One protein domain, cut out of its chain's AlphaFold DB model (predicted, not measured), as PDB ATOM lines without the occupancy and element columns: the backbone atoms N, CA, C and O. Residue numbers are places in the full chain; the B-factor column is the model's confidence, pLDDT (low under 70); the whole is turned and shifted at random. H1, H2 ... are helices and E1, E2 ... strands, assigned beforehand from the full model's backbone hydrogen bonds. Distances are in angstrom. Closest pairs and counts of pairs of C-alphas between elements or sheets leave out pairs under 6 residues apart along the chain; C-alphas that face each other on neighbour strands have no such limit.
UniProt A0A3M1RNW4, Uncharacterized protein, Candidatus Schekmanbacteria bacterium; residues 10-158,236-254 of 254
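This is residues 10 to 158 and 236 to 254 of the 254 residues of an uncharacterized protein of Candidatus Schekmanbacteria bacterium (UniProt A0A3M1RNW4). Two lobes stand end to end along an elongated outline: in one, a strongly twisted three-stranded sheet curls round the helix H3, with the short helices H1 and H2 nearby; the other is a cluster of helices in which H4 and H7 lie side by side and H5 and H6 pack crosswise on H4. The printed part has 168 residues, with seven named helices and three named strands in the order E1 H1 H2 E2 H3 E3 H4 H5 H6 H7. The sheet, in the order E2 E1 E3, is antiparallel, and the class is mixed, helices and strands. The whole is only just compact, close to loose, with a radius of gyration of the C-alphas of 18.5 A and spans of 59 by 35 by 23 A.

E1, residues 18 to 27, is the inner strand. H1, residues 33 to 36, only grazes the sheet. H2, residues 40 to 43, is not on it. E2, residues 60 to 68, is an edge strand antiparallel to E1; N 21 and O 65 are within hydrogen-bond range at 2.9 A. H3, residues 69 to 82, is on one face of the sheet, giving two layers, a helix over a sheet; its closest C-alphas to E2 are those of Leu 73 and Ala 67, 4.8 A. E3, residues 86 to 95, is the other edge strand, antiparallel to E1, with N 22 and O 93 2.8 A apart, and it bends by 60 degrees at residue 90. E2, H3 and E3 form a split strand-helix-strand unit, two strands running the same way with E1 between them, and its crossover is right-handed. H4, residues 106 to 116, is the hub, touching three helices. It touches H5, residues 123 to 130, at Ser 114 and Ile 126, whose C-alphas are the closest, 6.6 A; the steep tilt of 67 degrees is only just short of about perpendicular, opposite ways. H6, residues 134 to 144, touches H4 about perpendicular at 85 degrees, the closest C-alphas being those of Arg 140 and Asp 108, 6.3 A. H7, residues 239 to 251, touches H4 at a shallow tilt of 17 degrees, opposite ways; the closest C-alphas, of Ile 249 and Lys 106, are 5.3 A apart. Every O i to N i+4 pair is within hydrogen-bond range in H3, H4, H5 and H6, and 8 of 9 in H7; H1 and H2 are too short for such a pair.

E1 begins at C-alpha 18 (44.620, 30.673, -16.864) and is 26.9 A long, E2 25.9 A, H3 20.4 A and E3 22.6 A. H7, 19.2 A, ends at C-alpha 251 (58.259, 19.737, -18.338).

The C-alphas farthest apart, of Asp 29 and Lys 133, are 59.4 A apart. Residues 159 to 235 are not printed, and C-alphas 158 and 236 are 20.2 A apart across the cut. The link from H2 to E2, 16 residues, is long. The mean pLDDT of the printed part is 70.7; 73 residues are under 70, among them 45 to 65 and 146 to 158.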
ATOM      1  N   LEU A  10      47.952  31.142 -33.510       51.78
ATOM      2  CA  LEU A  10      47.716  31.162 -32.065       51.78
ATOM      3  C   LEU A  10      47.817  32.610 -31.569       51.78
ATOM      4  O   LEU A  10      48.914  33.170 -31.481       51.78
ATOM      5  N   THR A  11      46.682  33.221 -31.234       47.03
ATOM      6  CA  THR A  11      46.653  34.607 -30.739       47.03
ATOM      7  C   THR A  11      46.543  34.724 -29.220       47.03
ATOM      8  O   THR A  11      47.026  35.711 -28.677       47.03
ATOM      9  N   THR A  12      45.985  33.719 -28.536       50.88
ATOM     10  CA  THR A  12      45.866  33.659 -27.069       50.88
ATOM     11  C   THR A  12      45.885  32.213 -26.588       50.88
ATOM     12  O   THR A  12      45.324  31.358 -27.261       50.88
ATOM     13  N   ILE A  13      46.434  31.921 -25.407       52.66
ATOM     14  CA  ILE A  13      46.077  30.699 -24.669       52.66
ATOM     15  C   ILE A  13      45.260  31.112 -23.455       52.66
ATOM     16  O   ILE A  13      45.735  31.849 -22.596       52.66
ATOM     17  N   THR A  14      44.042  30.594 -23.362       51.91
ATOM     18  CA  THR A  14      43.308  30.549 -22.097       51.91
ATOM     19  C   THR A  14      42.977  29.093 -21.822       51.91
ATOM     20  O   THR A  14      42.717  28.344 -22.758       51.91
ATOM     21  N   GLY A  15      43.106  28.644 -20.579       50.06
ATOM     22  CA  GLY A  15      43.126  27.221 -20.249       50.06
ATOM     23  C   GLY A  15      42.774  26.979 -18.786       50.06
ATOM     24  O   GLY A  15      42.464  27.929 -18.072       50.06
ATOM     25  N   PRO A  16      42.834  25.725 -18.302       51.22
ATOM     26  CA  PRO A  16      42.357  25.357 -16.967       51.22
ATOM     27  C   PRO A  16      43.058  26.088 -15.819       51.22
ATOM     28  O   PRO A  16      42.504  26.202 -14.729       51.22
ATOM     29  N   GLU A  17      44.269  26.568 -16.069       58.88
ATOM     30  CA  GLU A  17      45.086  27.284 -15.100       58.88
ATOM     31  C   GLU A  17      45.131  28.787 -15.377       58.88
ATOM     32  O   GLU A  17      45.771  29.504 -14.630       58.88
ATOM     33  N   TRP A  18      44.488  29.284 -16.434       64.00
ATOM     34  CA  TRP A  18      44.620  30.673 -16.864       64.00
ATOM     35  C   TRP A  18      43.278  31.388 -16.790       64.00
ATOM     36  O   TRP A  18      42.327  31.056 -17.499       64.00
ATOM     37  N   LEU A  19      43.220  32.387 -15.919       65.06
ATOM     38  CA  LEU A  19      42.087  33.286 -15.763       65.06
ATOM     39  C   LEU A  19      42.387  34.557 -16.546       65.06
ATOM     40  O   LEU A  19      43.494  35.079 -16.450       65.06
ATOM     41  N   MET A  20      41.414  35.061 -17.298       71.44
ATOM     42  CA  MET A  20      41.484  36.418 -17.831       71.44
ATOM     43  C   MET A  20      40.661  37.322 -16.929       71.44
ATOM     44  O   MET A  20      39.533  36.982 -16.565       71.44
ATOM     45  N   ALA A  21      41.217  38.468 -16.577       68.81
ATOM     46  CA  ALA A  21      40.530  39.467 -15.792       68.81
ATOM     47  C   ALA A  21      40.617  40.828 -16.470       68.81
ATOM     48  O   ALA A  21      41.605  41.172 -17.118       68.81
ATOM     49  N   TYR A  22      39.553  41.592 -16.288       73.56
ATOM     50  CA  TYR A  22      39.465  42.981 -16.684       73.56
ATOM     51  C   TYR A  22      39.252  43.834 -15.446       73.56
ATOM     52  O   TYR A  22      38.474  43.452 -14.563       73.56
ATOM     53  N   ALA A  23      39.912  44.983 -15.405       69.12
ATOM     54  CA  ALA A  23      39.734  45.975 -14.362       69.12
ATOM     55  C   ALA A  23      39.419  47.331 -14.986       69.12
ATOM     56  O   ALA A  23      40.086  47.749 -15.933       69.12
ATOM     57  N   LEU A  24      38.430  48.022 -14.424       71.62
ATOM     58  CA  LEU A  24      38.244  49.453 -14.636       71.62
ATOM     59  C   LEU A  24      38.812  50.199 -13.434       71.62
ATOM     60  O   LEU A  24      38.356  49.997 -12.306       71.62
ATOM     61  N   ILE A  25      39.786  51.062 -13.680       74.31
ATOM     62  CA  ILE A  25      40.601  51.711 -12.662       74.31
ATOM     63  C   ILE A  25      40.387  53.223 -12.742       74.31
ATOM     64  O   ILE A  25      40.620  53.812 -13.791       74.31
ATOM     65  N   ASP A  26      39.989  53.832 -11.625       74.81
ATOM     66  CA  ASP A  26      40.021  55.285 -11.428       74.81
ATOM     67  C   ASP A  26      41.457  55.677 -11.085       74.81
ATOM     68  O   ASP A  26      42.002  55.217 -10.072       74.81
ATOM     69  N   LEU A  27      42.089  56.495 -11.923       78.94
ATOM     70  CA  LEU A  27      43.397  57.060 -11.611       78.94
ATOM     71  C   LEU A  27      43.239  58.347 -10.791       78.94
ATOM     72  O   LEU A  27      42.166  58.947 -10.731       78.94
ATOM     73  N   ASN A  28      44.311  58.770 -10.125       82.69
ATOM     74  CA  ASN A  28      44.344  60.095  -9.510       82.69
ATOM     75  C   ASN A  28      44.287  61.194 -10.588       82.69
ATOM     76  O   ASN A  28      44.815  61.025 -11.686       82.69
ATOM     77  N   ASP A  29      43.674  62.334 -10.253       80.69
ATOM     78  CA  ASP A  29      43.414  63.435 -11.196       80.69
ATOM     79  C   ASP A  29      44.694  64.030 -11.828       80.69
ATOM     80  O   ASP A  29      44.624  64.704 -12.856       80.69
ATOM     81  N   ASP A  30      45.860  63.821 -11.206       85.56
ATOM     82  CA  ASP A  30      47.171  64.295 -11.657       85.56
ATOM     83  C   ASP A  30      47.916  63.305 -12.569       85.56
ATOM     84  O   ASP A  30      49.006  63.618 -13.054       85.56
ATOM     85  N   VAL A  31      47.349  62.122 -12.817       78.38
ATOM     86  CA  VAL A  31      47.967  61.082 -13.643       78.38
ATOM     87  C   VAL A  31      47.633  61.300 -15.115       78.38
ATOM     88  O   VAL A  31      46.473  61.287 -15.525       78.38
ATOM     89  N   ASP A  32      48.675  61.420 -15.939       80.19
ATOM     90  CA  ASP A  32      48.538  61.312 -17.390       80.19
ATOM     91  C   ASP A  32      48.266  59.846 -17.766       80.19
ATOM     92  O   ASP A  32      49.141  58.978 -17.671       80.19
ATOM     93  N   VAL A  33      47.026  59.569 -18.173       67.62
ATOM     94  CA  VAL A  33      46.557  58.231 -18.570       67.62
ATOM     95  C   VAL A  33      47.401  57.665 -19.718       67.62
ATOM     96  O   VAL A  33      47.714  56.471 -19.723       67.62
ATOM     97  N   ASP A  34      47.800  58.510 -20.673       68.62
ATOM     98  CA  ASP A  34      48.558  58.091 -21.848       68.62
ATOM     99  C   ASP A  34      50.015  57.789 -21.517       68.62
ATOM    100  O   ASP A  34      50.602  56.918 -22.153       68.62
ATOM    101  N   GLU A  35      50.604  58.442 -20.515       76.38
ATOM    102  CA  GLU A  35      51.927  58.063 -20.014       76.38
ATOM    103  C   GLU A  35      51.850  56.791 -19.158       76.38
ATOM    104  O   GLU A  35      52.675  55.883 -19.295       76.38
ATOM    105  N   PHE A  36      50.853  56.703 -18.274       76.69
ATOM    106  CA  PHE A  36      50.737  55.597 -17.329       76.69
ATOM    107  C   PHE A  36      50.434  54.263 -18.018       76.69
ATOM    108  O   PHE A  36      51.021  53.244 -17.648       76.69
ATOM    109  N   ARG A  37      49.609  54.254 -19.075       71.19
ATOM    110  CA  ARG A  37      49.301  53.028 -19.838       71.19
ATOM    111  C   ARG A  37      50.552  52.325 -20.375       71.19
ATOM    112  O   ARG A  37      50.577  51.103 -20.427       71.19
ATOM    113  N   PHE A  38      51.601  53.071 -20.737       73.06
ATOM    114  CA  PHE A  38      52.844  52.488 -21.250       73.06
ATOM    115  C   PHE A  38      53.692  51.828 -20.156       73.06
ATOM    116  O   PHE A  38      54.586  51.058 -20.481       73.06
ATOM    117  N   LYS A  39      53.404  52.096 -18.874       77.62
ATOM    118  CA  LYS A  39      54.080  51.478 -17.722       77.62
ATOM    119  C   LYS A  39      53.387  50.199 -17.253       77.62
ATOM    120  O   LYS A  39      54.036  49.355 -16.653       77.62
ATOM    121  N   VAL A  40      52.086  50.045 -17.523       71.56
ATOM    122  CA  VAL A  40      51.285  48.873 -17.114       71.56
ATOM    123  C   VAL A  40      51.924  47.535 -17.521       71.56
ATOM    124  O   VAL A  40      51.952  46.641 -16.672       71.56
ATOM    125  N   PRO A  41      52.482  47.380 -18.742       66.19
ATOM    126  CA  PRO A  41      53.229  46.186 -19.130       66.19
ATOM    127  C   PRO A  41      54.324  45.754 -18.149       66.19
ATOM    128  O   PRO A  41      54.474  44.570 -17.858       66.19
ATOM    129  N   ASP A  42      55.055  46.711 -17.583       72.06
ATOM    130  CA  ASP A  42      56.179  46.432 -16.685       72.06
ATOM    131  C   ASP A  42      55.732  46.119 -15.245       72.06
ATOM    132  O   ASP A  42      56.541  45.698 -14.417       72.06
ATOM    133  N   LEU A  43      54.455  46.347 -14.921       77.62
ATOM    134  CA  LEU A  43      53.910  46.232 -13.565       77.62
ATOM    135  C   LEU A  43      53.107  44.944 -13.325       77.62
ATOM    136  O   LEU A  43      52.781  44.653 -12.172       77.62
ATOM    137  N   LEU A  44      52.777  44.203 -14.385       73.62
ATOM    138  CA  LEU A  44      51.972  42.980 -14.339       73.62
ATOM    139  C   LEU A  44      52.729  41.812 -14.969       73.62
ATOM    140  O   LEU A  44      53.268  41.935 -16.073       73.62
ATOM    141  N   ASP A  45      52.695  40.655 -14.307       64.31
ATOM    142  CA  ASP A  45      53.505  39.495 -14.703       64.31
ATOM    143  C   ASP A  45      53.014  38.892 -16.035       64.31
ATOM    144  O   ASP A  45      53.817  38.423 -16.847       64.31
ATOM    145  N   TYR A  46      51.698  38.943 -16.287       61.97
ATOM    146  CA  TYR A  46      51.045  38.386 -17.478       61.97
ATOM    147  C   TYR A  46      49.994  39.342 -18.060       61.97
ATOM    148  O   TYR A  46      48.789  39.098 -18.004       61.97
ATOM    149  N   HIS A  47      50.429  40.453 -18.645       55.50
ATOM    150  CA  HIS A  47      49.522  41.412 -19.278       55.50
ATOM    151  C   HIS A  47      49.281  41.112 -20.767       55.50
ATOM    152  O   HIS A  47      50.038  40.398 -21.434       55.50
ATOM    153  N   HIS A  48      48.202  41.683 -21.299       53.00
ATOM    154  CA  HIS A  48      48.060  41.912 -22.730       53.00
ATOM    155  C   HIS A  48      48.625  43.297 -23.056       53.00
ATOM    156  O   HIS A  48      48.132  44.292 -22.530       53.00
ATOM    157  N   GLU A  49      49.590  43.393 -23.971       43.97
ATOM    158  CA  GLU A  49      49.757  44.641 -24.719       43.97
ATOM    159  C   GLU A  49      48.593  44.712 -25.714       43.97
ATOM    160  O   GLU A  49      48.689  44.270 -26.858       43.97
ATOM    161  N   THR A  50      47.435  45.191 -25.269       40.16
ATOM    162  CA  THR A  50      46.436  45.697 -26.206       40.16
ATOM    163  C   THR A  50      46.709  47.177 -26.385       40.16
ATOM    164  O   THR A  50      46.456  47.957 -25.474       40.16
ATOM    165  N   GLU A  51      47.141  47.588 -27.578       34.75
ATOM    166  CA  GLU A  51      47.188  48.999 -28.012       34.75
ATOM    167  C   GLU A  51      45.784  49.653 -28.083       34.75
ATOM    168  O   GLU A  51      45.583  50.672 -28.742       34.75
ATOM    169  N   LYS A  52      44.768  49.074 -27.431       36.97
ATOM    170  CA  LYS A  52      43.372  49.478 -27.567       36.97
ATOM    171  C   LYS A  52      42.977  50.454 -26.473       36.97
ATOM    172  O   LYS A  52      42.759  50.088 -25.321       36.97
ATOM    173  N   TYR A  53      42.819  51.701 -26.897       35.94
ATOM    174  CA  TYR A  53      42.109  52.740 -26.174       35.94
ATOM    175  C   TYR A  53      40.611  52.394 -26.141       35.94
ATOM    176  O   TYR A  53      39.843  52.811 -27.005       35.94
ATOM    177  N   LEU A  54      40.177  51.603 -25.159       39.59
ATOM    178  CA  LEU A  54      38.751  51.452 -24.866       39.59
ATOM    179  C   LEU A  54      38.321  52.711 -24.115       39.59
ATOM    180  O   LEU A  54      38.528  52.816 -22.911       39.59
ATOM    181  N   GLY A  55      37.822  53.696 -24.868       37.50
ATOM    182  CA  GLY A  55      37.531  55.050 -24.400       37.50
ATOM    183  C   GLY A  55      36.848  55.100 -23.032       37.50
ATOM    184  O   GLY A  55      35.646  54.870 -22.925       37.50
ATOM    185  N   GLY A  56      37.628  55.431 -22.005       37.41
ATOM    186  CA  GLY A  56      37.143  55.803 -20.685       37.41
ATOM    187  C   GLY A  56      36.766  57.282 -20.627       37.41
ATOM    188  O   GLY A  56      37.107  58.082 -21.501       37.41
ATOM    189  N   VAL A  57      36.066  57.655 -19.556       45.50
ATOM    190  CA  VAL A  57      36.015  59.051 -19.100       45.50
ATOM    191  C   VAL A  57      37.469  59.523 -18.905       45.50
ATOM    192  O   VAL A  57      38.287  58.706 -18.481       45.50
ATOM    193  N   PRO A  58      37.841  60.783 -19.206       51.78
ATOM    194  CA  PRO A  58      39.181  61.279 -18.880       51.78
ATOM    195  C   PRO A  58      39.533  60.945 -17.419       51.78
ATOM    196  O   PRO A  58      38.807  61.370 -16.522       51.78
ATOM    197  N   GLY A  59      40.585  60.145 -17.202       56.25
ATOM    198  CA  GLY A  59      41.023  59.671 -15.877       56.25
ATOM    199  C   GLY A  59      40.790  58.180 -15.578       56.25
ATOM    200  O   GLY A  59      41.412  57.657 -14.659       56.25
ATOM    201  N   ASP A  60      39.968  57.472 -16.362       63.31
ATOM    202  CA  ASP A  60      39.748  56.028 -16.189       63.31
ATOM    203  C   ASP A  60      40.652  55.186 -17.100       63.31
ATOM    204  O   ASP A  60      40.742  55.421 -18.307       63.31
ATOM    205  N   LEU A  61      41.276  54.153 -16.527       67.38
ATOM    206  CA  LEU A  61      42.084  53.163 -17.232       67.38
ATOM    207  C   LEU A  61      41.385  51.800 -17.217       67.38
ATOM    208  O   LEU A  61      41.103  51.234 -16.161       67.38
ATOM    209  N   PHE A  62      41.157  51.236 -18.400       67.62
ATOM    210  CA  PHE A  62      40.725  49.850 -18.549       67.62
ATOM    211  C   PHE A  62      41.931  48.956 -18.842       67.62
ATOM    212  O   PHE A  62      42.650  49.193 -19.811       67.62
ATOM    213  N   ILE A  63      42.136  47.914 -18.034       67.69
ATOM    214  CA  ILE A  63      43.206  46.931 -18.246       67.69
ATOM    215  C   ILE A  63      42.641  45.519 -18.381       67.69
ATOM    216  O   ILE A  63      41.713  45.137 -17.669       67.69
ATOM    217  N   GLY A  64      43.237  44.734 -19.279       69.75
ATOM    218  CA  GLY A  64      43.044  43.291 -19.375       69.75
ATOM    219  C   GLY A  64      44.355  42.566 -19.071       69.75
ATOM    220  O   GLY A  64      45.402  42.925 -19.610       69.75
ATOM    221  N   PHE A  65      44.311  41.548 -18.220       69.44
ATOM    222  CA  PHE A  65      45.481  40.744 -17.858       69.44
ATOM    223  C   PHE A  65      45.088  39.288 -17.618       69.44
ATOM    224  O   PHE A  65      43.907  38.948 -17.489       69.44
ATOM    225  N   PHE A  66      46.093  38.423 -17.580       71.56
ATOM    226  CA  PHE A  66      45.937  37.018 -17.252       71.56
ATOM    227  C   PHE A  66      46.553  36.709 -15.903       71.56
ATOM    228  O   PHE A  66      47.466  37.376 -15.434       71.56
ATOM    229  N   ALA A  67      46.057  35.647 -15.292       69.50
ATOM    230  CA  ALA A  67      46.615  35.124 -14.070       69.50
ATOM    231  C   ALA A  67      46.629  33.602 -14.094       69.50
ATOM    232  O   ALA A  67      45.700  32.964 -14.595       69.50
ATOM    233  N   HIS A  68      47.683  33.036 -13.511       69.62
ATOM    234  CA  HIS A  68      47.842  31.594 -13.363       69.62
ATOM    235  C   HIS A  68      47.119  31.112 -12.097       69.62
ATOM    236  O   HIS A  68      47.649  31.123 -10.987       69.62
ATOM    237  N   GLY A  69      45.853  30.751 -12.258       68.19
ATOM    238  CA  GLY A  69      44.968  30.332 -11.187       68.19
ATOM    239  C   GLY A  69      44.485  31.488 -10.312       68.19
ATOM    240  O   GLY A  69      44.833  32.655 -10.489       68.19
ATOM    241  N   GLN A  70      43.631  31.149  -9.346       72.50
ATOM    242  CA  GLN A  70      43.008  32.140  -8.467       72.50
ATOM    243  C   GLN A  70      44.010  32.858  -7.562       72.50
ATOM    244  O   GLN A  70      43.864  34.055  -7.353       72.50
ATOM    245  N   THR A  71      45.014  32.157  -7.031       76.62
ATOM    246  CA  THR A  71      46.010  32.775  -6.144       76.62
ATOM    247  C   THR A  71      46.762  33.883  -6.868       76.62
ATOM    248  O   THR A  71      46.746  35.019  -6.404       76.62
ATOM    249  N   HIS A  72      47.305  33.589  -8.053       77.94
ATOM    250  CA  HIS A  72      47.997  34.600  -8.843       77.94
ATOM    251  C   HIS A  72      47.054  35.747  -9.239       77.94
ATOM    252  O   HIS A  72      47.444  36.908  -9.208       77.94
ATOM    253  N   LEU A  73      45.781  35.457  -9.529       75.19
ATOM    254  CA  LEU A  73      44.803  36.500  -9.839       75.19
ATOM    255  C   LEU A  73      44.653  37.493  -8.682       75.19
ATOM    256  O   LEU A  73      44.618  38.700  -8.907       75.19
ATOM    257  N   PHE A  74      44.573  37.001  -7.447       80.00
ATOM    258  CA  PHE A  74      44.482  37.869  -6.277       80.00
ATOM    259  C   PHE A  74      45.775  38.645  -6.011       80.00
ATOM    260  O   PHE A  74      45.694  39.790  -5.557       80.00
ATOM    261  N   ASP A  75      46.935  38.072  -6.330       82.38
ATOM    262  CA  ASP A  75      48.219  38.767  -6.242       82.38
ATOM    263  C   ASP A  75      48.287  39.925  -7.252       82.38
ATOM    264  O   ASP A  75      48.557  41.058  -6.853       82.38
ATOM    265  N   GLU A  76      47.928  39.698  -8.521       82.25
ATOM    266  CA  GLU A  76      47.860  40.746  -9.554       82.25
ATOM    267  C   GLU A  76      46.847  41.842  -9.189       82.25
ATOM    268  O   GLU A  76      47.151  43.034  -9.254       82.25
ATOM    269  N   ILE A  77      45.659  41.462  -8.699       81.12
ATOM    270  CA  ILE A  77      44.657  42.412  -8.187       81.12
ATOM    271  C   ILE A  77      45.240  43.270  -7.056       81.12
ATOM    272  O   ILE A  77      44.962  44.470  -6.972       81.12
ATOM    273  N   SER A  78      46.022  42.663  -6.164       83.56
ATOM    274  CA  SER A  78      46.642  43.363  -5.038       83.56
ATOM    275  C   SER A  78      47.749  44.309  -5.503       83.56
ATOM    276  O   SER A  78      47.813  45.432  -5.001       83.56
ATOM    277  N   LYS A  79      48.552  43.912  -6.504       87.12
ATOM    278  CA  LYS A  79      49.533  44.788  -7.166       87.12
ATOM    279  C   LYS A  79      48.840  46.023  -7.742       87.12
ATOM    280  O   LYS A  79      49.208  47.135  -7.370       87.12
ATOM    281  N   ILE A  80      47.781  45.839  -8.535       84.38
ATOM    282  CA  ILE A  80      47.017  46.932  -9.165       84.38
ATOM    283  C   ILE A  80      46.488  47.919  -8.119       84.38
ATOM    284  O   ILE A  80      46.676  49.125  -8.241       84.38
ATOM    285  N   LYS A  81      45.874  47.414  -7.043       83.06
ATOM    286  CA  LYS A  81      45.348  48.254  -5.951       83.06
ATOM    287  C   LYS A  81      46.426  49.014  -5.175       83.06
ATOM    288  O   LYS A  81      46.090  49.931  -4.434       83.06
ATOM    289  N   SER A  82      47.687  48.602  -5.286       88.62
ATOM    290  CA  SER A  82      48.817  49.216  -4.584       88.62
ATOM    291  C   SER A  82      49.562  50.267  -5.408       88.62
ATOM    292  O   SER A  82      50.435  50.950  -4.871       88.62
ATOM    293  N   TRP A  83      49.245  50.406  -6.699       89.44
ATOM    294  CA  TRP A  83      49.847  51.425  -7.551       89.44
ATOM    295  C   TRP A  83      49.487  52.817  -7.036       89.44
ATOM    296  O   TRP A  83      48.324  53.117  -6.776       89.44
ATOM    297  N   LYS A  84      50.489  53.688  -6.895       90.81
ATOM    298  CA  LYS A  84      50.299  55.045  -6.354       90.81
ATOM    299  C   LYS A  84      49.415  55.915  -7.256       90.81
ATOM    300  O   LYS A  84      48.845  56.888  -6.785       90.81
ATOM    301  N   GLU A  85      49.342  55.580  -8.541       89.19
ATOM    302  CA  GLU A  85      48.527  56.236  -9.559       89.19
ATOM    303  C   GLU A  85      47.045  55.854  -9.458       89.19
ATOM    304  O   GLU A  85      46.200  56.554 -10.009       89.19
ATOM    305  N   VAL A  86      46.724  54.765  -8.752       84.81
ATOM    306  CA  VAL A  86      45.367  54.235  -8.629       84.81
ATOM    307  C   VAL A  86      44.667  54.855  -7.431       84.81
ATOM    308  O   VAL A  86      45.109  54.723  -6.290       84.81
ATOM    309  N   LYS A  87      43.530  55.492  -7.696       85.00
ATOM    310  CA  LYS A  87      42.626  56.017  -6.676       85.00
ATOM    311  C   LYS A  87      41.683  54.932  -6.172       85.00
ATOM    312  O   LYS A  87      41.576  54.711  -4.967       85.00
ATOM    313  N   GLU A  88      41.027  54.226  -7.089       82.75
ATOM    314  CA  GLU A  88      40.213  53.050  -6.779       82.75
ATOM    315  C   GLU A  88      40.063  52.122  -7.989       82.75
ATOM    316  O   GLU A  88      40.227  52.528  -9.136       82.75
ATOM    317  N   VAL A  89      39.699  50.860  -7.743       78.31
ATOM    318  CA  VAL A  89      39.266  49.955  -8.815       78.31
ATOM    319  C   VAL A  89      37.747  49.864  -8.796       78.31
ATOM    320  O   VAL A  89      37.171  49.289  -7.870       78.31
ATOM    321  N   LYS A  90      37.114  50.438  -9.823       63.09
ATOM    322  CA  LYS A  90      35.662  50.608  -9.952       63.09
ATOM    323  C   LYS A  90      34.941  49.299 -10.264       63.09
ATOM    324  O   LYS A  90      33.850  49.060  -9.753       63.09
ATOM    325  N   GLU A  91      35.535  48.448 -11.100       64.00
ATOM    326  CA  GLU A  91      34.901  47.206 -11.551       64.00
ATOM    327  C   GLU A  91      35.931  46.114 -11.858       64.00
ATOM    328  O   GLU A  91      37.035  46.405 -12.320       64.00
ATOM    329  N   TRP A  92      35.534  44.857 -11.629       71.31
ATOM    330  CA  TRP A  92      36.261  43.662 -12.052       71.31
ATOM    331  C   TRP A  92      35.337  42.734 -12.831       71.31
ATOM    332  O   TRP A  92      34.230  42.434 -12.380       71.31
ATOM    333  N   ALA A  93      35.836  42.193 -13.937       65.50
ATOM    334  CA  ALA A  93      35.217  41.061 -14.611       65.50
ATOM    335  C   ALA A  93      36.248  39.940 -14.750       65.50
ATOM    336  O   ALA A  93      37.302  40.141 -15.344       65.50
ATOM    337  N   ILE A  94      35.943  38.761 -14.207       64.81
ATOM    338  CA  ILE A  94      36.764  37.559 -14.387       64.81
ATOM    339  C   ILE A  94      36.083  36.701 -15.444       64.81
ATOM    340  O   ILE A  94      34.954  36.243 -15.254       64.81
ATOM    341  N   VAL A  95      36.774  36.466 -16.552       63.84
ATOM    342  CA  VAL A  95      36.348  35.502 -17.559       63.84
ATOM    343  C   VAL A  95      36.934  34.153 -17.178       63.84
ATOM    344  O   VAL A  95      38.115  33.868 -17.383       63.84
ATOM    345  N   ASN A  96      36.080  33.324 -16.582       52.97
ATOM    346  CA  ASN A  96      36.399  31.933 -16.300       52.97
ATOM    347  C   ASN A  96      36.249  31.127 -17.588       52.97
ATOM    348  O   ASN A  96      35.133  30.925 -18.074       52.97
ATOM    349  N   PHE A  97      37.363  30.640 -18.121       54.22
ATOM    350  CA  PHE A  97      37.323  29.671 -19.205       54.22
ATOM    351  C   PHE A  97      37.064  28.276 -18.630       54.22
ATOM    352  O   PHE A  97      37.597  27.938 -17.569       54.22
ATOM    353  N   PRO A  98      36.220  27.458 -19.282       47.50
ATOM    354  CA  PRO A  98      35.968  26.102 -18.829       47.50
ATOM    355  C   PRO A  98      37.286  25.329 -18.766       47.50
ATOM    356  O   PRO A  98      37.980  25.148 -19.764       47.50
ATOM    357  N   THR A  99      37.633  24.867 -17.568       46.31
ATOM    358  CA  THR A  99      38.868  24.130 -17.335       46.31
ATOM    359  C   THR A  99      38.766  22.754 -17.986       46.31
ATOM    360  O   THR A  99      38.059  21.880 -17.476       46.31
ATOM    361  N   THR A 100      39.478  22.501 -19.082       49.34
ATOM    362  CA  THR A 100      39.682  21.117 -19.521       49.34
ATOM    363  C   THR A 100      40.989  20.571 -19.000       49.34
ATOM    364  O   THR A 100      42.048  21.131 -19.254       49.34
ATOM    365  N   LYS A 101      40.917  19.425 -18.321       57.56
ATOM    366  CA  LYS A 101      42.066  18.646 -17.836       57.56
ATOM    367  C   LYS A 101      42.820  17.937 -18.973       57.56
ATOM    368  O   LYS A 101      43.187  16.773 -18.830       57.56
ATOM    369  N   VAL A 102      42.975  18.576 -20.130       67.12
ATOM    370  CA  VAL A 102      43.700  17.964 -21.245       67.12
ATOM    371  C   VAL A 102      45.196  18.135 -21.004       67.12
ATOM    372  O   VAL A 102      45.684  19.256 -20.904       67.12
ATOM    373  N   LYS A 103      45.916  17.013 -20.896       75.44
ATOM    374  CA  LYS A 103      47.383  16.986 -20.850       75.44
ATOM    375  C   LYS A 103      47.889  16.958 -22.291       75.44
ATOM    376  O   LYS A 103      47.656  15.982 -22.997       75.44
ATOM    377  N   LEU A 104      48.554  18.030 -22.709       82.50
ATOM    378  CA  LEU A 104      49.285  18.076 -23.972       82.50
ATOM    379  C   LEU A 104      50.624  17.345 -23.832       82.50
ATOM    380  O   LEU A 104      51.302  17.481 -22.810       82.50
ATOM    381  N   SER A 105      50.997  16.578 -24.856       89.56
ATOM    382  CA  SER A 105      52.333  15.989 -24.971       89.56
ATOM    383  C   SER A 105      53.368  17.047 -25.348       89.56
ATOM    384  O   SER A 105      53.037  18.154 -25.785       89.56
ATOM    385  N   LYS A 106      54.648  16.695 -25.235       91.75
ATOM    386  CA  LYS A 106      55.744  17.571 -25.655       91.75
ATOM    387  C   LYS A 106      55.679  17.936 -27.137       91.75
ATOM    388  O   LYS A 106      55.968  19.076 -27.500       91.75
ATOM    389  N   LEU A 107      55.284  16.988 -27.991       92.44
ATOM    390  CA  LEU A 107      55.081  17.250 -29.415       92.44
ATOM    391  C   LEU A 107      53.942  18.252 -29.632       92.44
ATOM    392  O   LEU A 107      54.100  19.183 -30.417       92.44
ATOM    393  N   ASP A 108      52.838  18.118 -28.895       88.31
ATOM    394  CA  ASP A 108      51.718  19.054 -29.009       88.31
ATOM    395  C   ASP A 108      52.158  20.485 -28.649       88.31
ATOM    396  O   ASP A 108      51.868  21.421 -29.387       88.31
ATOM    397  N   TRP A 109      52.940  20.666 -27.576       87.44
ATOM    398  CA  TRP A 109      53.480  21.983 -27.212       87.44
ATOM    399  C   TRP A 109      54.455  22.556 -28.248       87.44
ATOM    400  O   TRP A 109      54.444  23.762 -28.497       87.44
ATOM    401  N   LYS A 110      55.265  21.714 -28.900       89.88
ATOM    402  CA  LYS A 110      56.119  22.147 -30.017       89.88
ATOM    403  C   LYS A 110      55.298  22.606 -31.226       89.88
ATOM    404  O   LYS A 110      55.645  23.616 -31.832       89.88
ATOM    405  N   VAL A 111      54.194  21.922 -31.539       87.31
ATOM    406  CA  VAL A 111      53.241  22.364 -32.574       87.31
ATOM    407  C   VAL A 111      52.646  23.720 -32.194       87.31
ATOM    408  O   VAL A 111      52.675  24.646 -33.000       87.31
ATOM    409  N   VAL A 112      52.197  23.884 -30.945       83.12
ATOM    410  CA  VAL A 112      51.689  25.163 -30.420       83.12
ATOM    411  C   VAL A 112      52.723  26.290 -30.564       83.12
ATOM    412  O   VAL A 112      52.377  27.378 -31.027       83.12
ATOM    413  N   LYS A 113      53.998  26.032 -30.240       84.88
ATOM    414  CA  LYS A 113      55.100  26.992 -30.423       84.88
ATOM    415  C   LYS A 113      55.298  27.376 -31.890       84.88
ATOM    416  O   LYS A 113      55.427  28.559 -32.199       84.88
ATOM    417  N   SER A 114      55.289  26.396 -32.793       83.75
ATOM    418  CA  SER A 114      55.444  26.640 -34.231       83.75
ATOM    419  C   SER A 114      54.308  27.510 -34.789       83.75
ATOM    420  O   SER A 114      54.569  28.423 -35.573       83.75
ATOM    421  N   LEU A 115      53.071  27.301 -34.324       77.38
ATOM    422  CA  LEU A 115      51.896  28.111 -34.678       77.38
ATOM    423  C   LEU A 115      51.939  29.536 -34.106       77.38
ATOM    424  O   LEU A 115      51.329  30.457 -34.655       77.38
ATOM    425  N   ARG A 116      52.642  29.738 -32.988       74.69
ATOM    426  CA  ARG A 116      52.755  31.039 -32.318       74.69
ATOM    427  C   ARG A 116      53.653  32.019 -33.067       74.69
ATOM    428  O   ARG A 116      53.411  33.220 -32.993       74.69
ATOM    429  N   SER A 117      54.626  31.534 -33.842       67.44
ATOM    430  CA  SER A 117      55.596  32.377 -34.559       67.44
ATOM    431  C   SER A 117      54.999  33.216 -35.706       67.44
ATOM    432  O   SER A 117      55.746  33.797 -36.487       67.44
ATOM    433  N   GLY A 118      53.669  33.282 -35.825       54.56
ATOM    434  CA  GLY A 118      52.971  34.324 -36.576       54.56
ATOM    435  C   GLY A 118      52.905  34.136 -38.089       54.56
ATOM    436  O   GLY A 118      52.523  35.073 -38.778       54.56
ATOM    437  N   ALA A 119      53.235  32.954 -38.610       53.91
ATOM    438  CA  ALA A 119      53.058  32.638 -40.022       53.91
ATOM    439  C   ALA A 119      51.920  31.632 -40.203       53.91
ATOM    440  O   ALA A 119      51.790  30.683 -39.432       53.91
ATOM    441  N   GLU A 120      51.123  31.834 -41.247       66.88
ATOM    442  CA  GLU A 120      50.215  30.824 -41.772       66.88
ATOM    443  C   GLU A 120      51.048  29.601 -42.189       66.88
ATOM    444  O   GLU A 120      51.714  29.627 -43.223       66.88
ATOM    445  N   LYS A 121      51.087  28.560 -41.348       72.88
ATOM    446  CA  LYS A 121      51.860  27.342 -41.613       72.88
ATOM    447  C   LYS A 121      50.947  26.173 -41.953       72.88
ATOM    448  O   LYS A 121      49.945  25.950 -41.275       72.88
ATOM    449  N   THR A 122      51.322  25.397 -42.964       80.75
ATOM    450  CA  THR A 122      50.695  24.105 -43.260       80.75
ATOM    451  C   THR A 122      51.258  23.005 -42.358       80.75
ATOM    452  O   THR A 122      52.322  23.160 -41.748       80.75
ATOM    453  N   ALA A 123      50.566  21.863 -42.287       84.00
ATOM    454  CA  ALA A 123      51.049  20.702 -41.544       84.00
ATOM    455  C   ALA A 123      52.425  20.230 -42.049       84.00
ATOM    456  O   ALA A 123      53.267  19.844 -41.244       84.00
ATOM    457  N   GLU A 124      52.685  20.320 -43.356       85.81
ATOM    458  CA  GLU A 124      53.971  19.980 -43.971       85.81
ATOM    459  C   GLU A 124      55.098  20.897 -43.496       85.81
ATOM    460  O   GLU A 124      56.178  20.415 -43.168       85.81
ATOM    461  N   GLN A 125      54.846  22.205 -43.412       88.00
ATOM    462  CA  GLN A 125      55.852  23.173 -42.964       88.00
ATOM    463  C   GLN A 125      56.211  22.970 -41.489       88.00
ATOM    464  O   GLN A 125      57.381  23.028 -41.116       88.00
ATOM    465  N   ILE A 126      55.213  22.692 -40.648       88.75
ATOM    466  CA  ILE A 126      55.432  22.375 -39.230       88.75
ATOM    467  C   ILE A 126      56.154  21.026 -39.094       88.75
ATOM    468  O   ILE A 126      57.040  20.880 -38.256       88.75
ATOM    469  N   ALA A 127      55.804  20.037 -39.918       90.44
ATOM    470  CA  ALA A 127      56.452  18.729 -39.922       90.44
ATOM    471  C   ALA A 127      57.938  18.829 -40.286       90.44
ATOM    472  O   ALA A 127      58.771  18.243 -39.598       90.44
ATOM    473  N   GLU A 128      58.276  19.626 -41.301       92.88
ATOM    474  CA  GLU A 128      59.661  19.925 -41.669       92.88
ATOM    475  C   GLU A 128      60.420  20.612 -40.520       92.88
ATOM    476  O   GLU A 128      61.524  20.189 -40.182       92.88
ATOM    477  N   GLU A 129      59.813  21.611 -39.867       91.56
ATOM    478  CA  GLU A 129      60.407  22.325 -38.726       91.56
ATOM    479  C   GLU A 129      60.691  21.399 -37.534       91.56
ATOM    480  O   GLU A 129      61.726  21.518 -36.875       91.56
ATOM    481  N   LEU A 130      59.771  20.477 -37.245       93.38
ATOM    482  CA  LEU A 130      59.839  19.607 -36.072       93.38
ATOM    483  C   LEU A 130      60.536  18.264 -36.338       93.38
ATOM    484  O   LEU A 130      60.793  17.528 -35.386       93.38
ATOM    485  N   GLY A 131      60.874  17.956 -37.595       94.75
ATOM    486  CA  GLY A 131      61.454  16.669 -37.990       94.75
ATOM    487  C   GLY A 131      60.461  15.506 -37.902       94.75
ATOM    488  O   GLY A 131      60.863  14.370 -37.651       94.75
ATOM    489  N   GLU A 132      59.175  15.791 -38.086       95.56
ATOM    490  CA  GLU A 132      58.067  14.843 -37.966       95.56
ATOM    491  C   GLU A 132      57.434  14.540 -39.329       95.56
ATOM    492  O   GLU A 132      57.774  15.132 -40.353       95.56
ATOM    493  N   LYS A 133      56.494  13.592 -39.361       94.12
ATOM    494  CA  LYS A 133      55.701  13.324 -40.568       94.12
ATOM    495  C   LYS A 133      54.492  14.266 -40.652       94.12
ATOM    496  O   LYS A 133      53.834  14.456 -39.624       94.12
ATOM    497  N   PRO A 134      54.131  14.785 -41.843       91.75
ATOM    498  CA  PRO A 134      52.952  15.639 -42.015       91.75
ATOM    499  C   PRO A 134      51.664  15.032 -41.456       91.75
ATOM    500  O   PRO A 134      50.872  15.740 -40.841       91.75
ATOM    501  N   GLU A 135      51.476  13.715 -41.580       91.69
ATOM    502  CA  GLU A 135      50.286  13.029 -41.070       91.69
ATOM    503  C   GLU A 135      50.202  13.080 -39.538       91.69
ATOM    504  O   GLU A 135      49.124  13.297 -38.991       91.69
ATOM    505  N   ILE A 136      51.341  12.954 -38.845       93.69
ATOM    506  CA  ILE A 136      51.413  13.053 -37.378       93.69
ATOM    507  C   ILE A 136      51.058  14.475 -36.941       93.69
ATOM    508  O   ILE A 136      50.279  14.666 -36.008       93.69
ATOM    509  N   ILE A 137      51.606  15.485 -37.621       91.69
ATOM    510  CA  ILE A 137      51.298  16.886 -37.325       91.69
ATOM    511  C   ILE A 137      49.827  17.191 -37.588       91.69
ATOM    512  O   ILE A 137      49.194  17.847 -36.764       91.69
ATOM    513  N   GLN A 138      49.261  16.684 -38.682       86.00
ATOM    514  CA  GLN A 138      47.846  16.858 -38.990       86.00
ATOM    515  C   GLN A 138      46.957  16.261 -37.890       86.00
ATOM    516  O   GLN A 138      46.034  16.930 -37.427       86.00
ATOM    517  N   GLU A 139      47.271  15.055 -37.406       88.19
ATOM    518  CA  GLU A 139      46.581  14.448 -36.262       88.19
ATOM    519  C   GLU A 139      46.691  15.311 -34.997       88.19
ATOM    520  O   GLU A 139      45.703  15.482 -34.276       88.19
ATOM    521  N   ARG A 140      47.865  15.904 -34.728       86.88
ATOM    522  CA  ARG A 140      48.050  16.801 -33.575       86.88
ATOM    523  C   ARG A 140      47.275  18.102 -33.724       86.88
ATOM    524  O   ARG A 140      46.605  18.497 -32.778       86.88
ATOM    525  N   LEU A 141      47.292  18.740 -34.891       82.94
ATOM    526  CA  LEU A 141      46.478  19.927 -35.175       82.94
ATOM    527  C   LEU A 141      44.982  19.626 -35.000       82.94
ATOM    528  O   LEU A 141      44.255  20.407 -34.383       82.94
ATOM    529  N   ASP A 142      44.533  18.463 -35.479       81.44
ATOM    530  CA  ASP A 142      43.154  18.003 -35.332       81.44
ATOM    531  C   ASP A 142      42.770  17.703 -33.881       81.44
ATOM    532  O   ASP A 142      41.612  17.888 -33.504       81.44
ATOM    533  N   TYR A 143      43.714  17.272 -33.053       81.75
ATOM    534  CA  TYR A 143      43.511  17.117 -31.619       81.75
ATOM    535  C   TYR A 143      43.465  18.476 -30.907       81.75
ATOM    536  O   TYR A 143      42.488  18.788 -30.225       81.75
ATOM    537  N   ILE A 144      44.487  19.306 -31.121       77.81
ATOM    538  CA  ILE A 144      44.714  20.591 -30.453       77.81
ATOM    539  C   ILE A 144      43.555  21.565 -30.693       77.81
ATOM    540  O   ILE A 144      43.092  22.192 -29.742       77.81
ATOM    541  N   LYS A 145      43.010  21.632 -31.918       71.06
ATOM    542  CA  LYS A 145      41.864  22.505 -32.250       71.06
ATOM    543  C   LYS A 145      40.592  22.207 -31.446       71.06
ATOM    544  O   LYS A 145      39.699  23.044 -31.385       71.06
ATOM    545  N   ASN A 146      40.476  20.998 -30.893       68.31
ATOM    546  CA  ASN A 146      39.307  20.551 -30.134       68.31
ATOM    547  C   ASN A 146      39.491  20.706 -28.619       68.31
ATOM    548  O   ASN A 146      38.569  20.423 -27.852       68.31
ATOM    549  N   ILE A 147      40.670  21.130 -28.169       66.94
ATOM    550  CA  ILE A 147      40.920  21.434 -26.766       66.94
ATOM    551  C   ILE A 147      40.446  22.867 -26.540       66.94
ATOM    552  O   ILE A 147      40.863  23.746 -27.290       66.94
ATOM    553  N   PRO A 148      39.655  23.161 -25.495       52.28
ATOM    554  CA  PRO A 148      39.354  24.530 -25.084       52.28
ATOM    555  C   PRO A 148      40.544  25.126 -24.318       52.28
ATOM    556  O   PRO A 148      40.424  25.703 -23.242       52.28
ATOM    557  N   LEU A 149      41.729  24.947 -24.890       52.84
ATOM    558  CA  LEU A 149      42.708  26.002 -24.931       52.84
ATOM    559  C   LEU A 149      42.120  26.978 -25.941       52.84
ATOM    560  O   LEU A 149      41.785  26.556 -27.046       52.84
ATOM    561  N   THR A 150      41.900  28.236 -25.578       47.97
ATOM    562  CA  THR A 150      41.276  29.184 -26.514       47.97
ATOM    563  C   THR A 150      42.279  29.590 -27.585       47.97
ATOM    564  O   THR A 150      42.726  30.728 -27.630       47.97
ATOM    565  N   PHE A 151      42.639  28.644 -28.453       47.66
ATOM    566  CA  PHE A 151      43.184  28.922 -29.756       47.66
ATOM    567  C   PHE A 151      42.108  29.708 -30.487       47.66
ATOM    568  O   PHE A 151      41.113  29.154 -30.957       47.66
ATOM    569  N   HIS A 152      42.305  31.008 -30.612       46.62
ATOM    570  CA  HIS A 152      41.687  31.743 -31.699       46.62
ATOM    571  C   HIS A 152      42.413  31.332 -32.983       46.62
ATOM    572  O   HIS A 152      43.201  32.087 -33.539       46.62
ATOM    573  N   ILE A 153      42.163  30.090 -33.415       41.22
ATOM    574  CA  ILE A 153      42.408  29.663 -34.784       41.22
ATOM    575  C   ILE A 153      41.417  30.473 -35.601       41.22
ATOM    576  O   ILE A 153      40.271  30.061 -35.780       41.22
ATOM    577  N   GLU A 154      41.814  31.674 -36.009       41.44
ATOM    578  CA  GLU A 154      41.068  32.360 -37.044       41.44
ATOM    579  C   GLU A 154      41.186  31.473 -38.282       41.44
ATOM    580  O   GLU A 154      42.304  31.269 -38.767       41.44
ATOM    581  N   PRO A 155      40.080  30.876 -38.772       36.19
ATOM    582  CA  PRO A 155      40.119  30.311 -40.105       36.19
ATOM    583  C   PRO A 155      40.598  31.435 -41.023       36.19
ATOM    584  O   PRO A 155      40.235  32.590 -40.765       36.19
ATOM    585  N   PRO A 156      41.399  31.133 -42.059       41.81
ATOM    586  CA  PRO A 156      41.886  32.162 -42.960       41.81
ATOM    587  C   PRO A 156      40.681  32.991 -43.368       41.81
ATOM    588  O   PRO A 156      39.663  32.431 -43.796       41.81
ATOM    589  N   ASN A 157      40.752  34.281 -43.032       45.59
ATOM    590  CA  ASN A 157      39.643  35.225 -43.000       45.59
ATOM    591  C   ASN A 157      39.228  35.524 -44.452       45.59
ATOM    592  O   ASN A 157      39.357  36.628 -44.958       45.59
ATOM    593  N   ASN A 158      38.775  34.504 -45.179       48.88
ATOM    594  CA  ASN A 158      38.691  34.530 -46.634       48.88
ATOM    595  C   ASN A 158      37.438  35.256 -47.129       48.88
ATOM    596  O   ASN A 158      37.259  35.380 -48.336       48.88
ATOM    597  N   TRP A 236      48.483  40.413 -31.230       52.25
ATOM    598  CA  TRP A 236      48.450  40.041 -29.820       52.25
ATOM    599  C   TRP A 236      49.872  39.772 -29.316       52.25
ATOM    600  O   TRP A 236      50.403  38.662 -29.450       52.25
ATOM    601  N   LYS A 237      50.503  40.793 -28.734       52.88
ATOM    602  CA  LYS A 237      51.789  40.647 -28.051       52.88
ATOM    603  C   LYS A 237      51.557  40.063 -26.658       52.88
ATOM    604  O   LYS A 237      50.899  40.656 -25.807       52.88
ATOM    605  N   GLN A 238      52.075  38.856 -26.464       63.50
ATOM    606  CA  GLN A 238      52.055  38.128 -25.195       63.50
ATOM    607  C   GLN A 238      53.439  37.490 -24.990       63.50
ATOM    608  O   GLN A 238      53.569  36.280 -25.168       63.50
ATOM    609  N   PRO A 239      54.498  38.266 -24.683       65.44
ATOM    610  CA  PRO A 239      55.856  37.720 -24.536       65.44
ATOM    611  C   PRO A 239      55.941  36.615 -23.474       65.44
ATOM    612  O   PRO A 239      56.716  35.667 -23.586       65.44
ATOM    613  N   TRP A 240      55.094  36.710 -22.450       65.38
ATOM    614  CA  TRP A 240      54.976  35.695 -21.413       65.38
ATOM    615  C   TRP A 240      54.462  34.347 -21.924       65.38
ATOM    616  O   TRP A 240      54.804  33.312 -21.356       65.38
ATOM    617  N   LEU A 241      53.651  34.347 -22.985       70.31
ATOM    618  CA  LEU A 241      53.078  33.130 -23.540       70.31
ATOM    619  C   LEU A 241      54.167  32.264 -24.173       70.31
ATOM    620  O   LEU A 241      54.153  31.047 -24.010       70.31
ATOM    621  N   ASP A 242      55.140  32.894 -24.828       75.19
ATOM    622  CA  ASP A 242      56.281  32.197 -25.420       75.19
ATOM    623  C   ASP A 242      57.124  31.526 -24.324       75.19
ATOM    624  O   ASP A 242      57.458  30.345 -24.429       75.19
ATOM    625  N   LYS A 243      57.375  32.242 -23.215       77.19
ATOM    626  CA  LYS A 243      58.056  31.690 -22.035       77.19
ATOM    627  C   LYS A 243      57.292  30.502 -21.438       77.19
ATOM    628  O   LYS A 243      57.897  29.474 -21.148       77.19
ATOM    629  N   PHE A 244      55.975  30.622 -21.284       76.56
ATOM    630  CA  PHE A 244      55.132  29.545 -20.761       76.56
ATOM    631  C   PHE A 244      55.156  28.303 -21.659       76.56
ATOM    632  O   PHE A 244      55.289  27.183 -21.168       76.56
ATOM    633  N   ILE A 245      55.047  28.483 -22.978       79.75
ATOM    634  CA  ILE A 245      55.139  27.376 -23.937       79.75
ATOM    635  C   ILE A 245      56.491  26.663 -23.789       79.75
ATOM    636  O   ILE A 245      56.529  25.434 -23.757       79.75
ATOM    637  N   ASP A 246      57.584  27.412 -23.635       84.44
ATOM    638  CA  ASP A 246      58.923  26.846 -23.455       84.44
ATOM    639  C   ASP A 246      59.067  26.045 -22.158       84.44
ATOM    640  O   ASP A 246      59.610  24.936 -22.179       84.44
ATOM    641  N   GLU A 247      58.525  26.551 -21.051       83.19
ATOM    642  CA  GLU A 247      58.460  25.825 -19.777       83.19
ATOM    643  C   GLU A 247      57.679  24.512 -19.935       83.19
ATOM    644  O   GLU A 247      58.155  23.448 -19.533       83.19
ATOM    645  N   ARG A 248      56.531  24.539 -20.621       83.69
ATOM    646  CA  ARG A 248      55.729  23.331 -20.864       83.69
ATOM    647  C   ARG A 248      56.415  22.312 -21.768       83.69
ATOM    648  O   ARG A 248      56.278  21.117 -21.522       83.69
ATOM    649  N   ILE A 249      57.182  22.744 -22.769       88.19
ATOM    650  CA  ILE A 249      58.009  21.838 -23.589       88.19
ATOM    651  C   ILE A 249      59.099  21.169 -22.738       88.19
ATOM    652  O   ILE A 249      59.436  20.009 -22.985       88.19
ATOM    653  N   ALA A 250      59.661  21.881 -21.759       87.62
ATOM    654  CA  ALA A 250      60.695  21.345 -20.878       87.62
ATOM    655  C   ALA A 250      60.140  20.345 -19.846       87.62
ATOM    656  O   ALA A 250      60.812  19.364 -19.530       87.62
ATOM    657  N   GLU A 251      58.926  20.579 -19.342       85.19
ATOM    658  CA  GLU A 251      58.259  19.737 -18.338       85.19
ATOM    659  C   GLU A 251      57.533  18.520 -18.924       85.19
ATOM    660  O   GLU A 251      57.323  17.528 -18.222       85.19
ATOM    661  N   ALA A 252      57.092  18.597 -20.182       84.38
ATOM    662  CA  ALA A 252      56.306  17.540 -20.796       84.38
ATOM    663  C   ALA A 252      57.142  16.275 -21.045       84.38
ATOM    664  O   ALA A 252      58.230  16.313 -21.625       84.38
ATOM    665  N   GLU A 253      56.579  15.139 -20.640       77.12
ATOM    666  CA  GLU A 253      57.085  13.811 -20.983       77.12
ATOM    667  C   GLU A 253      56.881  13.543 -22.486       77.12
ATOM    668  O   GLU A 253      55.940  14.072 -23.095       77.12
ATOM    669  N   ASP A 254      57.790  12.754 -23.069       70.69
ATOM    670  CA  ASP A 254      57.721  12.316 -24.472       70.69
ATOM    671  C   ASP A 254      56.557  11.328 -24.705       70.69
ATOM    672  O   ASP A 254      56.326  10.446 -23.841       70.69
TER     673      ASP A 254